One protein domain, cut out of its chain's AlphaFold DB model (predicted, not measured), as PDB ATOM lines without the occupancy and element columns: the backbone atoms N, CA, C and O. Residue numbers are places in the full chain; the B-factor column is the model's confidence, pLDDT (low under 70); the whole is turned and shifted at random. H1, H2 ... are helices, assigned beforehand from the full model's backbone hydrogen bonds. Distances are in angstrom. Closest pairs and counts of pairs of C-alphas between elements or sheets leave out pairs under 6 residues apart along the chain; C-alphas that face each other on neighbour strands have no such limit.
ATOM      1  N   THR A  38       6.978 -31.282  19.992       73.50
ATOM      2  CA  THR A  38       6.621 -30.216  20.935       73.50
ATOM      3  C   THR A  38       7.521 -30.214  22.178       73.50
ATOM      4  O   THR A  38       8.306 -31.136  22.429       73.50
ATOM      5  N   GLY A  39       7.438 -29.135  22.962       79.94
ATOM      6  CA  GLY A  39       8.128 -29.010  24.248       79.94
ATOM      7  C   GLY A  39       9.661 -29.063  24.130       79.94
ATOM      8  O   GLY A  39      10.212 -28.412  23.244       79.94
ATOM      9  N   PRO A  40      10.373 -29.810  25.002       82.50
ATOM     10  CA  PRO A  40      11.839 -29.811  25.046       82.50
ATOM     11  C   PRO A  40      12.495 -30.518  23.861       82.50
ATOM     12  O   PRO A  40      13.685 -30.330  23.625       82.50
ATOM     13  N   LEU A  41      11.747 -31.349  23.130       82.88
ATOM     14  CA  LEU A  41      12.296 -32.179  22.058       82.88
ATOM     15  C   LEU A  41      12.765 -31.334  20.876       82.88
ATOM     16  O   LEU A  41      13.795 -31.633  20.278       82.88
ATOM     17  N   ARG A  42      12.041 -30.252  20.583       82.25
ATOM     18  CA  ARG A  42      12.376 -29.334  19.499       82.25
ATOM     19  C   ARG A  42      13.698 -28.596  19.745       82.25
ATOM     20  O   ARG A  42      14.619 -28.803  18.958       82.25
ATOM     21  N   PRO A  43      13.848 -27.782  20.807       84.12
ATOM     22  CA  PRO A  43      15.102 -27.084  21.064       84.12
ATOM     23  C   PRO A  43      16.261 -28.051  21.308       84.12
ATOM     24  O   PRO A  43      17.384 -27.734  20.941       84.12
ATOM     25  N   LEU A  44      16.011 -29.249  21.850       86.06
ATOM     26  CA  LEU A  44      17.056 -30.258  22.013       86.06
ATOM     27  C   LEU A  44      17.564 -30.800  20.673       86.06
ATOM     28  O   LEU A  44      18.770 -30.978  20.516       86.06
ATOM     29  N   LEU A  45      16.666 -31.052  19.717       84.25
ATOM     30  CA  LEU A  45      17.051 -31.484  18.377       84.25
ATOM     31  C   LEU A  45      17.898 -30.413  17.684       84.25
ATOM     32  O   LEU A  45      18.935 -30.748  17.123       84.25
ATOM     33  N   PHE A  46      17.507 -29.137  17.785       80.38
ATOM     34  CA  PHE A  46      18.299 -28.021  17.258       80.38
ATOM     35  C   PHE A  46      19.635 -27.869  17.977       80.38
ATOM     36  O   PHE A  46      20.664 -27.775  17.321       80.38
ATOM     37  N   ALA A  47      19.650 -27.912  19.310       82.44
ATOM     38  CA  ALA A  47      20.886 -27.858  20.076       82.44
ATOM     39  C   ALA A  47      21.849 -28.948  19.595       82.44
ATOM     40  O   ALA A  47      22.981 -28.652  19.234       82.44
ATOM     41  N   PHE A  48      21.390 -30.198  19.514       82.00
ATOM     42  CA  PHE A  48      22.223 -31.315  19.078       82.00
ATOM     43  C   PHE A  48      22.670 -31.204  17.613       82.00
ATOM     44  O   PHE A  48      23.853 -31.353  17.333       82.00
ATOM     45  N   ALA A  49      21.749 -30.937  16.683       80.31
ATOM     46  CA  ALA A  49      22.046 -30.904  15.250       80.31
ATOM     47  C   ALA A  49      22.949 -29.730  14.850       80.31
ATOM     48  O   ALA A  49      23.711 -29.841  13.894       80.31
ATOM     49  N   LEU A  50      22.842 -28.613  15.571       79.31
ATOM     50  CA  LEU A  50      23.576 -27.380  15.289       79.31
ATOM     51  C   LEU A  50      24.785 -27.185  16.204       79.31
ATOM     52  O   LEU A  50      25.462 -26.168  16.101       79.31
ATOM     53  N   GLU A  51      25.000 -28.105  17.147       78.94
ATOM     54  CA  GLU A  51      25.949 -27.946  18.253       78.94
ATOM     55  C   GLU A  51      25.813 -26.571  18.957       78.94
ATOM     56  O   GLU A  51      26.789 -25.988  19.432       78.94
ATOM     57  N   SER A  52      24.578 -26.048  19.023       81.38
ATOM     58  CA  SER A  52      24.262 -24.681  19.458       81.38
ATOM     59  C   SER A  52      23.878 -24.629  20.935       81.38
ATOM     60  O   SER A  52      22.849 -25.167  21.359       81.38
ATOM     61  N   TRP A  53      24.686 -23.914  21.721       83.00
ATOM     62  CA  TRP A  53      24.427 -23.705  23.146       83.00
ATOM     63  C   TRP A  53      23.239 -22.768  23.417       83.00
ATOM     64  O   TRP A  53      22.558 -22.899  24.431       83.00
ATOM     65  N   GLU A  54      22.925 -21.862  22.494       84.00
ATOM     66  CA  GLU A  54      21.768 -20.964  22.611       84.00
ATOM     67  C   GLU A  54      20.448 -21.745  22.628       84.00
ATOM     68  O   GLU A  54      19.575 -21.502  23.461       84.00
ATOM     69  N   HIS A  55      20.326 -22.757  21.764       83.06
ATOM     70  CA  HIS A  55      19.162 -23.643  21.744       83.06
ATOM     71  C   HIS A  55      19.094 -24.524  22.996       83.06
ATOM     72  O   HIS A  55      18.005 -24.855  23.467       83.06
ATOM     73  N   TRP A  56      20.245 -24.870  23.577       86.75
ATOM     74  CA  TRP A  56      20.299 -25.625  24.824       86.75
ATOM     75  C   TRP A  56      19.671 -24.867  26.006       86.75
ATOM     76  O   TRP A  56      18.968 -25.487  26.805       86.75
ATOM     77  N   LEU A  57      19.820 -23.539  26.085       87.56
ATOM     78  CA  LEU A  57      19.197 -22.728  27.145       87.56
ATOM     79  C   LEU A  57      17.668 -22.899  27.198       87.56
ATOM     80  O   LEU A  57      17.070 -22.812  28.268       87.56
ATOM     81  N   GLN A  58      17.034 -23.222  26.068       88.19
ATOM     82  CA  GLN A  58      15.596 -23.493  25.996       88.19
ATOM     83  C   GLN A  58      15.219 -24.888  26.537       88.19
ATOM     84  O   GLN A  58      14.070 -25.121  26.908       88.19
ATOM     85  N   VAL A  59      16.170 -25.827  26.613       87.62
ATOM     86  CA  VAL A  59      15.976 -27.191  27.145       87.62
ATOM     87  C   VAL A  59      16.090 -27.219  28.674       87.62
ATOM     88  O   VAL A  59      15.387 -27.990  29.340       87.62
ATOM     89  N   GLU A  60      16.940 -26.370  29.255       89.06
ATOM     90  CA  GLU A  60      17.249 -26.373  30.692       89.06
ATOM     91  C   GLU A  60      16.023 -26.295  31.619       89.06
ATOM     92  O   GLU A  60      15.955 -27.095  32.560       89.06
ATOM     93  N   PRO A  61      15.011 -25.434  31.371       87.06
ATOM     94  CA  PRO A  61      13.831 -25.360  32.233       87.06
ATOM     95  C   PRO A  61      13.060 -26.684  32.309       87.06
ATOM     96  O   PRO A  61      12.466 -27.016  33.337       87.06
ATOM     97  N   PHE A  62      13.069 -27.481  31.238       86.50
ATOM     98  CA  PHE A  62      12.404 -28.784  31.211       86.50
ATOM     99  C   PHE A  62      13.184 -29.837  31.993       86.50
ATOM    100  O   PHE A  62      12.586 -30.632  32.718       86.50
ATOM    101  N   LEU A  63      14.515 -29.817  31.906       84.88
ATOM    102  CA  LEU A  63      15.367 -30.688  32.716       84.88
ATOM    103  C   LEU A  63      15.274 -30.358  34.203       84.88
ATOM    104  O   LEU A  63      15.267 -31.286  35.019       84.88
ATOM    105  N   LYS A  64      15.181 -29.068  34.552       85.81
ATOM    106  CA  LYS A  64      14.959 -28.618  35.932       85.81
ATOM    107  C   LYS A  64      13.669 -29.212  36.490       85.81
ATOM    108  O   LYS A  64      13.689 -29.831  37.549       85.81
ATOM    109  N   ARG A  65      12.570 -29.086  35.735       84.75
ATOM    110  CA  ARG A  65      11.249 -29.603  36.124       84.75
ATOM    111  C   ARG A  65      11.212 -31.128  36.232       84.75
ATOM    112  O   ARG A  65      10.687 -31.642  37.209       84.75
ATOM    113  N   LYS A  66      11.774 -31.858  35.260       81.75
ATOM    114  CA  LYS A  66      11.618 -33.323  35.172       81.75
ATOM    115  C   LYS A  66      12.294 -34.100  36.300       81.75
ATOM    116  O   LYS A  66      11.758 -35.091  36.770       81.75
ATOM    117  N   HIS A  67      13.505 -33.716  36.663       77.00
ATOM    118  CA  HIS A  67      14.319 -34.522  37.576       77.00
ATOM    119  C   HIS A  67      14.404 -33.928  38.979       77.00
ATOM    120  O   HIS A  67      15.016 -34.537  39.855       77.00
ATOM    121  N   GLY A  68      13.877 -32.717  39.170       69.75
ATOM    122  CA  GLY A  68      14.188 -31.925  40.347       69.75
ATOM    123  C   GLY A  68      15.700 -31.743  40.528       69.75
ATOM    124  O   GLY A  68      16.527 -32.106  39.678       69.75
ATOM    125  N   GLY A  69      16.069 -31.157  41.658       65.25
ATOM    126  CA  GLY A  69      17.451 -30.834  41.984       65.25
ATOM    127  C   GLY A  69      17.774 -29.376  41.684       65.25
ATOM    128  O   GLY A  69      17.407 -28.839  40.638       65.25
ATOM    129  N   GLY A  70      18.446 -28.741  42.644       83.69
ATOM    130  CA  GLY A  70      18.951 -27.379  42.514       83.69
ATOM    131  C   GLY A  70      20.063 -27.272  41.469       83.69
ATOM    132  O   GLY A  70      20.195 -28.102  40.566       83.69
ATOM    133  N   ASP A  71      20.908 -26.263  41.614       87.62
ATOM    134  CA  ASP A  71      21.880 -25.879  40.584       87.62
ATOM    135  C   ASP A  71      22.839 -27.012  40.189       87.62
ATOM    136  O   ASP A  71      23.190 -27.150  39.018       87.62
ATOM    137  N   ALA A  72      23.168 -27.916  41.117       89.62
ATOM    138  CA  ALA A  72      23.996 -29.084  40.821       89.62
ATOM    139  C   ALA A  72      23.378 -30.025  39.767       89.62
ATOM    140  O   ALA A  72      24.093 -30.563  38.921       89.62
ATOM    141  N   GLY A  73      22.054 -30.210  39.782       89.81
ATOM    142  CA  GLY A  73      21.354 -31.046  38.803       89.81
ATOM    143  C   GLY A  73      21.314 -30.409  37.412       89.81
ATOM    144  O   GLY A  73      21.450 -31.110  36.407       89.81
ATOM    145  N   LEU A  74      21.178 -29.082  37.359       90.00
ATOM    146  CA  LEU A  74      21.250 -28.304  36.121       90.00
ATOM    147  C   LEU A  74      22.647 -28.365  35.504       90.00
ATOM    148  O   LEU A  74      22.787 -28.665  34.319       90.00
ATOM    149  N   ILE A  75      23.683 -28.149  36.314       92.44
ATOM    150  CA  ILE A  75      25.077 -28.180  35.861       92.44
ATOM    151  C   ILE A  75      25.471 -29.593  35.414       92.44
ATOM    152  O   ILE A  75      26.114 -29.743  34.376       92.44
ATOM    153  N   ALA A  76      24.983 -30.638  36.093       92.81
ATOM    154  CA  ALA A  76      25.136 -32.017  35.625       92.81
ATOM    155  C   ALA A  76      24.496 -32.245  34.245       92.81
ATOM    156  O   ALA A  76      25.044 -32.991  33.435       92.81
ATOM    157  N   GLY A  77      23.357 -31.601  33.967       91.88
ATOM    158  CA  GLY A  77      22.712 -31.616  32.653       91.88
ATOM    159  C   GLY A  77      23.540 -30.915  31.576       91.88
ATOM    160  O   GLY A  77      23.717 -31.475  30.497       91.88
ATOM    161  N   ARG A  78      24.104 -29.740  31.888       91.25
ATOM    162  CA  ARG A  78      25.012 -28.998  30.992       91.25
ATOM    163  C   ARG A  78      26.249 -29.820  30.644       91.25
ATOM    164  O   ARG A  78      26.555 -30.000  29.470       91.25
ATOM    165  N   ASP A  79      26.922 -30.373  31.653       92.12
ATOM    166  CA  ASP A  79      28.112 -31.207  31.458       92.12
ATOM    167  C   ASP A  79      27.782 -32.474  30.643       92.12
ATOM    168  O   ASP A  79      28.594 -32.912  29.826       92.12
ATOM    169  N   ALA A  80      26.596 -33.066  30.836       92.00
ATOM    170  CA  ALA A  80      26.130 -34.199  30.038       92.00
ATOM    171  C   ALA A  80      25.904 -33.812  28.568       92.00
ATOM    172  O   ALA A  80      26.374 -34.515  27.673       92.00
ATOM    173  N   MET A  81      25.237 -32.685  28.304       89.94
ATOM    174  CA  MET A  81      24.998 -32.220  26.937       89.94
ATOM    175  C   MET A  81      26.299 -31.841  26.222       89.94
ATOM    176  O   MET A  81      26.507 -32.245  25.081       89.94
ATOM    177  N   ALA A  82      27.216 -31.155  26.910       87.38
ATOM    178  CA  ALA A  82      28.530 -30.816  26.368       87.38
ATOM    179  C   ALA A  82      29.317 -32.069  25.940       87.38
ATOM    180  O   ALA A  82      29.946 -32.075  24.884       87.38
ATOM    181  N   ARG A  83      29.229 -33.169  26.704       85.56
ATOM    182  CA  ARG A  83      29.821 -34.458  26.300       85.56
ATOM    183  C   ARG A  83      29.133 -35.074  25.092       85.56
ATOM    184  O   ARG A  83      29.811 -35.683  24.270       85.56
ATOM    185  N   ILE A  84      27.810 -34.959  24.997       85.94
ATOM    186  CA  ILE A  84      27.050 -35.476  23.854       85.94
ATOM    187  C   ILE A  84      27.446 -34.728  22.572       85.94
ATOM    188  O   ILE A  84      27.739 -35.384  21.575       85.94
ATOM    189  N   MET A  85      27.487 -33.393  22.613       83.88
ATOM    190  CA  MET A  85      27.821 -32.538  21.465       83.88
ATOM    191  C   MET A  85      29.300 -32.647  21.092       83.88
ATOM    192  O   MET A  85      29.647 -33.054  19.990       83.88
ATOM    193  N   TYR A  86      30.190 -32.346  22.037       78.44
ATOM    194  CA  TYR A  86      31.602 -32.117  21.735       78.44
ATOM    195  C   TYR A  86      32.485 -33.341  21.976       78.44
ATOM    196  O   TYR A  86      33.677 -33.298  21.689       78.44
ATOM    197  N   ARG A  87      31.932 -34.439  22.516       80.19
ATOM    198  CA  ARG A  87      32.667 -35.666  22.896       80.19
ATOM    199  C   ARG A  87      33.821 -35.432  23.880       80.19
ATOM    200  O   ARG A  87      34.655 -36.313  24.074       80.19
ATOM    201  N   VAL A  88      33.844 -34.272  24.532       72.56
ATOM    202  CA  VAL A  88      34.872 -33.859  25.487       72.56
ATOM    203  C   VAL A  88      34.201 -33.511  26.811       72.56
ATOM    204  O   VAL A  88      33.128 -32.909  26.852       72.56
ATOM    205  N   ALA A  89      34.827 -33.904  27.919       66.62
ATOM    206  CA  ALA A  89      34.438 -33.431  29.238       66.62
ATOM    207  C   ALA A  89      35.140 -32.090  29.500       66.62
ATOM    208  O   ALA A  89      36.342 -32.072  29.740       66.62
ATOM    209  N   GLY A  90      34.400 -30.977  29.459       62.53
ATOM    210  CA  GLY A  90      34.974 -29.638  29.671       62.53
ATOM    211  C   GLY A  90      35.557 -29.414  31.074       62.53
ATOM    212  O   GLY A  90      36.374 -28.525  31.279       62.53
ATOM    213  N   THR A  91      35.165 -30.214  32.068       78.88
ATOM    214  CA  THR A  91      35.732 -30.178  33.424       78.88
ATOM    215  C   THR A  91      35.737 -31.583  34.013       78.88
ATOM    216  O   THR A  91      34.850 -32.397  33.724       78.88
ATOM    217  N   SER A  92      36.732 -31.888  34.850       87.94
ATOM    218  CA  SER A  92      36.771 -33.172  35.542       87.94
ATOM    219  C   SER A  92      35.567 -33.310  36.487       87.94
ATOM    220  O   SER A  92      35.148 -32.366  37.159       87.94
ATOM    221  N   ILE A  93      35.008 -34.520  36.578       89.62
ATOM    222  CA  ILE A  93      33.865 -34.821  37.464       89.62
ATOM    223  C   ILE A  93      34.210 -34.534  38.929       89.62
ATOM    224  O   ILE A  93      33.344 -34.141  39.706       89.62
ATOM    225  N   LYS A  94      35.476 -34.746  39.313       92.50
ATOM    226  CA  LYS A  94      35.964 -34.518  40.676       92.50
ATOM    227  C   LYS A  94      35.944 -33.029  41.017       92.50
ATOM    228  O   LYS A  94      35.439 -32.673  42.080       92.50
ATOM    229  N   ASP A  95      36.445 -32.185  40.120       92.25
ATOM    230  CA  ASP A  95      36.539 -30.742  40.359       92.25
ATOM    231  C   ASP A  95      35.159 -30.106  40.369       92.25
ATOM    232  O   ASP A  95      34.843 -29.323  41.262       92.25
ATOM    233  N   ARG A  96      34.286 -30.529  39.449       92.00
ATOM    234  CA  ARG A  96      32.906 -30.053  39.422       92.00
ATOM    235  C   ARG A  96      32.124 -30.461  40.671       92.00
ATOM    236  O   ARG A  96      31.432 -29.634  41.253       92.00
ATOM    237  N   ALA A  97      32.273 -31.703  41.132       91.88
ATOM    238  CA  ALA A  97      31.645 -32.148  42.375       91.88
ATOM    239  C   ALA A  97      32.123 -31.326  43.585       91.88
ATOM    240  O   ALA A  97      31.312 -30.954  44.431       91.88
ATOM    241  N   ARG A  98      33.421 -30.988  43.634       95.62
ATOM    242  CA  ARG A  98      34.000 -30.118  44.669       95.62
ATOM    243  C   ARG A  98      33.429 -28.697  44.610       95.62
ATOM    244  O   ARG A  98      33.021 -28.194  45.648       95.62
ATOM    245  N   GLN A  99      33.367 -28.081  43.426       94.19
ATOM    246  CA  GLN A  99      32.799 -26.736  43.226       94.19
ATOM    247  C   GLN A  99      31.348 -26.646  43.707       94.19
ATOM    248  O   GLN A  99      30.947 -25.653  44.299       94.19
ATOM    249  N   LEU A 100      30.576 -27.708  43.478       92.62
ATOM    250  CA  LEU A 100      29.163 -27.790  43.841       92.62
ATOM    251  C   LEU A 100      28.924 -28.326  45.255       92.62
ATOM    252  O   LEU A 100      27.774 -28.534  45.628       92.62
ATOM    253  N   GLN A 101      29.989 -28.597  46.019       96.00
ATOM    254  CA  GLN A 101      29.922 -29.157  47.373       96.00
ATOM    255  C   GLN A 101      29.086 -30.450  47.468       96.00
ATOM    256  O   GLN A 101      28.446 -30.738  48.477       96.00
ATOM    257  N   VAL A 102      29.118 -31.276  46.419       95.06
ATOM    258  CA  VAL A 102      28.442 -32.579  46.375       95.06
ATOM    259  C   VAL A 102      29.455 -33.718  46.345       95.06
ATOM    260  O   VAL A 102      30.581 -33.593  45.861       95.06
ATOM    261  N   ARG A 103      29.051 -34.901  46.820       96.94
ATOM    262  CA  ARG A 103      29.898 -36.097  46.717       96.94
ATOM    263  C   ARG A 103      30.145 -36.445  45.243       96.94
ATOM    264  O   ARG A 103      29.205 -36.504  44.452       96.94
ATOM    265  N   LYS A 104      31.394 -36.781  44.890       96.56
ATOM    266  CA  LYS A 104      31.797 -37.181  43.523       96.56
ATOM    267  C   LYS A 104      30.895 -38.270  42.934       96.56
ATOM    268  O   LYS A 104      30.479 -38.159  41.785       96.56
ATOM    269  N   ALA A 105      30.589 -39.310  43.714       96.19
ATOM    270  CA  ALA A 105      29.725 -40.409  43.276       96.19
ATOM    271  C   ALA A 105      28.297 -39.932  42.959       96.19
ATOM    272  O   ALA A 105      27.721 -40.335  41.950       96.19
ATOM    273  N   THR A 106      27.758 -39.022  43.775       95.25
ATOM    274  CA  THR A 106      26.446 -38.406  43.554       95.25
ATOM    275  C   THR A 106      26.435 -37.589  42.266       95.25
ATOM    276  O   THR A 106      25.541 -37.778  41.445       95.25
ATOM    277  N   TYR A 107      27.446 -36.742  42.050       94.19
ATOM    278  CA  TYR A 107      27.542 -35.932  40.832       94.19
ATOM    279  C   TYR A 107      27.691 -36.799  39.576       94.19
ATOM    280  O   TYR A 107      26.982 -36.597  38.597       94.19
ATOM    281  N   LEU A 108      28.541 -37.831  39.630       94.06
ATOM    282  CA  LEU A 108      28.697 -38.798  38.541       94.06
ATOM    283  C   LEU A 108      27.365 -39.467  38.171       94.06
ATOM    284  O   LEU A 108      27.061 -39.590  36.985       94.06
ATOM    285  N   ARG A 109      26.586 -39.902  39.172       93.75
ATOM    286  CA  ARG A 109      25.264 -40.501  38.951       93.75
ATOM    287  C   ARG A 109      24.320 -39.500  38.295       93.75
ATOM    288  O   ARG A 109      23.774 -39.807  37.244       93.75
ATOM    289  N   MET A 110      24.227 -38.282  38.837       93.44
ATOM    290  CA  MET A 110      23.425 -37.208  38.244       93.44
ATOM    291  C   MET A 110      23.781 -36.996  36.770       93.44
ATOM    292  O   MET A 110      22.894 -37.044  35.926       93.44
ATOM    293  N   THR A 111      25.064 -36.824  36.429       93.00
ATOM    294  CA  THR A 111      25.487 -36.619  35.034       93.00
ATOM    295  C   THR A 111      25.093 -37.794  34.135       93.00
ATOM    296  O   THR A 111      24.595 -37.565  33.037       93.00
ATOM    297  N   ARG A 112      25.258 -39.046  34.590       91.94
ATOM    298  CA  ARG A 112      24.873 -40.246  33.818       91.94
ATOM    299  C   ARG A 112      23.363 -40.349  33.597       91.94
ATOM    300  O   ARG A 112      22.933 -40.663  32.486       91.94
ATOM    301  N   ASP A 113      22.563 -40.048  34.615       91.00
ATOM    302  CA  ASP A 113      21.099 -40.067  34.524       91.00
ATOM    303  C   ASP A 113      20.597 -38.996  33.543       91.00
ATOM    304  O   ASP A 113      19.704 -39.245  32.720       91.00
ATOM    305  N   ARG A 114      21.215 -37.804  33.575       90.81
ATOM    306  CA  ARG A 114      20.935 -36.730  32.610       90.81
ATOM    307  C   ARG A 114      21.349 -37.118  31.203       90.81
ATOM    308  O   ARG A 114      20.549 -36.955  30.290       90.81
ATOM    309  N   GLU A 115      22.548 -37.662  31.026       91.94
ATOM    310  CA  GLU A 115      23.037 -38.096  29.717       91.94
ATOM    311  C   GLU A 115      22.104 -39.142  29.092       91.94
ATOM    312  O   GLU A 115      21.711 -39.013  27.935       91.94
ATOM    313  N   THR A 116      21.680 -40.134  29.878       88.75
ATOM    314  CA  THR A 116      20.743 -41.177  29.435       88.75
ATOM    315  C   THR A 116      19.405 -40.575  29.004       88.75
ATOM    316  O   THR A 116      18.888 -40.897  27.934       88.75
ATOM    317  N   THR A 117      18.869 -39.641  29.796       88.25
ATOM    318  CA  THR A 117      17.606 -38.959  29.478       88.25
ATOM    319  C   THR A 117      17.714 -38.119  28.210       88.25
ATOM    320  O   THR A 117      16.834 -38.183  27.353       88.25
ATOM    321  N   LEU A 118      18.801 -37.357  28.066       89.44
ATOM    322  CA  LEU A 118      19.057 -36.524  26.895       89.44
ATOM    323  C   LEU A 118      19.183 -37.364  25.628       89.44
ATOM    324  O   LEU A 118      18.567 -37.037  24.619       89.44
ATOM    325  N   ARG A 119      19.913 -38.482  25.684       88.69
ATOM    326  CA  ARG A 119      20.025 -39.417  24.557       88.69
ATOM    327  C   ARG A 119      18.663 -39.974  24.152       88.69
ATOM    328  O   ARG A 119      18.344 -39.965  22.968       88.69
ATOM    329  N   ALA A 120      17.841 -40.394  25.114       83.94
ATOM    330  CA  ALA A 120      16.490 -40.881  24.833       83.94
ATOM    331  C   ALA A 120      15.603 -39.797  24.191       83.94
ATOM    332  O   ALA A 120      14.864 -40.069  23.241       83.94
ATOM    333  N   TRP A 121      15.698 -38.555  24.670       86.19
ATOM    334  CA  TRP A 121      14.984 -37.419  24.091       86.19
ATOM    335  C   TRP A 121      15.455 -37.086  22.674       86.19
ATOM    336  O   TRP A 121      14.609 -36.877  21.810       86.19
ATOM    337  N   ILE A 122      16.764 -37.107  22.407       85.75
ATOM    338  CA  ILE A 122      17.318 -36.905  21.059       85.75
ATOM    339  C   ILE A 122      16.784 -37.975  20.106       85.75
ATOM    340  O   ILE A 122      16.262 -37.625  19.055       85.75
ATOM    341  N   VAL A 123      16.819 -39.257  20.489       81.25
ATOM    342  CA  VAL A 123      16.252 -40.348  19.669       81.25
ATOM    343  C   VAL A 123      14.779 -40.100  19.371       81.25
ATOM    344  O   VAL A 123      14.355 -40.186  18.221       81.25
ATOM    345  N   THR A 124      14.003 -39.762  20.400       78.94
ATOM    346  CA  THR A 124      12.566 -39.494  20.258       78.94
ATOM    347  C   THR A 124      12.319 -38.337  19.289       78.94
ATOM    348  O   THR A 124      11.491 -38.456  18.386       78.94
ATOM    349  N   ALA A 125      13.075 -37.245  19.427       78.31
ATOM    350  CA  ALA A 125      12.977 -36.080  18.559       78.31
ATOM    351  C   ALA A 125      13.381 -36.404  17.111       78.31
ATOM    352  O   ALA A 125      12.679 -36.013  16.183       78.31
ATOM    353  N   SER A 126      14.460 -37.166  16.907       78.88
ATOM    354  CA  SER A 126      14.915 -37.586  15.578       78.88
ATOM    355  C   SER A 126      13.905 -38.498  14.877       78.88
ATOM    356  O   SER A 126      13.642 -38.320  13.691       78.88
ATOM    357  N   VAL A 127      13.297 -39.449  15.595       78.12
ATOM    358  CA  VAL A 127      12.252 -40.324  15.034       78.12
ATOM    359  C   VAL A 127      11.015 -39.516  14.649       78.12
ATOM    360  O   VAL A 127      10.475 -39.707  13.560       78.12
ATOM    361  N   ALA A 128      10.569 -38.609  15.520       71.56
ATOM    362  CA  ALA A 128       9.428 -37.745  15.237       71.56
ATOM    363  C   ALA A 128       9.689 -36.832  14.027       71.56
ATOM    364  O   ALA A 128       8.800 -36.660  13.195       71.56
ATOM    365  N   PHE A 129      10.914 -36.316  13.893       74.25
ATOM    366  CA  PHE A 129      11.337 -35.521  12.742       74.25
ATOM    367  C   PHE A 129      11.260 -36.313  11.441       74.25
ATOM    368  O   PHE A 129      10.562 -35.896  10.524       74.25
ATOM    369  N   LEU A 130      11.888 -37.489  11.380       75.62
ATOM    370  CA  LEU A 130      11.891 -38.295  10.157       75.62
ATOM    371  C   LEU A 130      10.492 -38.753   9.749       75.62
ATOM    372  O   LEU A 130      10.168 -38.721   8.569       75.62
ATOM    373  N   ARG A 131       9.636 -39.115  10.714       70.56
ATOM    374  CA  ARG A 131       8.235 -39.452  10.421       70.56
ATOM    375  C   ARG A 131       7.487 -38.286   9.785       70.56
ATOM    376  O   ARG A 131       6.692 -38.508   8.884       70.56
ATOM    377  N   ALA A 132       7.728 -37.062  10.245       64.88
ATOM    378  CA  ALA A 132       7.107 -35.887   9.648       64.88
ATOM    379  C   ALA A 132       7.695 -35.551   8.271       64.88
ATOM    380  O   ALA A 132       6.958 -35.109   7.395       64.88
ATOM    381  N   SER A 133       8.991 -35.793   8.059       63.34
ATOM    382  CA  SER A 133       9.633 -35.627   6.752       63.34
ATOM    383  C   SER A 133       9.135 -36.642   5.716       63.34
ATOM    384  O   SER A 133       8.956 -36.278   4.556       63.34
ATOM    385  N   ASP A 134       8.848 -37.883   6.126       63.84
ATOM    386  CA  ASP A 134       8.319 -38.934   5.243       63.84
ATOM    387  C   ASP A 134       6.897 -38.626   4.734       63.84
ATOM    388  O   ASP A 134       6.519 -39.076   3.657       63.84
ATOM    389  N   VAL A 135       6.109 -37.818   5.455       52.88
ATOM    390  CA  VAL A 135       4.736 -37.443   5.055       52.88
ATOM    391  C   VAL A 135       4.717 -36.450   3.875       52.88
ATOM    392  O   VAL A 135       3.703 -36.333   3.192       52.88
TER     393      VAL A 135
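This is residues 38 to 135 of the 203 residues of an uncharacterized protein of Lysobacter enzymogenes (UniProt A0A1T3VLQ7). One long helix, H6, runs the length of the domain like a beam, and the five shorter helices gather along one side of it. H4 and H1 cross H6, H5 packs at its first end, H3 packs on H4 and is near H6, H2 packs on H1 and is apart from H6, and residues 130 to 135 stick out at the other end. The 98 printed residues hold six named helices, H1 to H6 in chain order, and no named strand: all helix. The whole is compact, with a radius of gyration of the C-alphas of 14.0 A, yet elongated, spanning 50 by 26 by 21 A.

H6, residues 104 to 134, is the hub, touching three helices. With residues 107 to 118 alone it touches H4, residues 71 to 86, at a steep tilt of 55 degrees, the same way; the closest C-alphas, of Ala 76 and Thr 111, are 4.7 A apart. With residues 121 to 126 alone it touches H1, residues 41 to 50, about perpendicular at 86 degrees; the closest C-alphas are Leu 41 and Ala 125, 5.3 A. With residues 104 to 108 alone it touches H5, residues 93 to 99, closest at C-alphas 97 and 104, 5.2 A. H2, residues 53 to 57, touches H1, with C-alphas 47 and 55 closest at 4.8 A. H3, residues 60 to 67, touches residues 73 to 77 of H4, with C-alphas 64 and 74 closest at 6.3 A. In each helix every O i to N i+4 pair is within hydrogen-bond range.

H6 is 44.9 A long, from C-alpha 104 at (31.797, -37.181, 43.523) to C-alpha 134 at (8.319, -38.934, 5.243). H4 measures 22.1 A and H1 14.0 A.

The C-alphas farthest apart, of Gln 101 and Val 135, are 49.9 A apart. The printed part has no cut and no long link. Residues 68 to 69, 89 to 90 and 132 to 135 have pLDDT under 70.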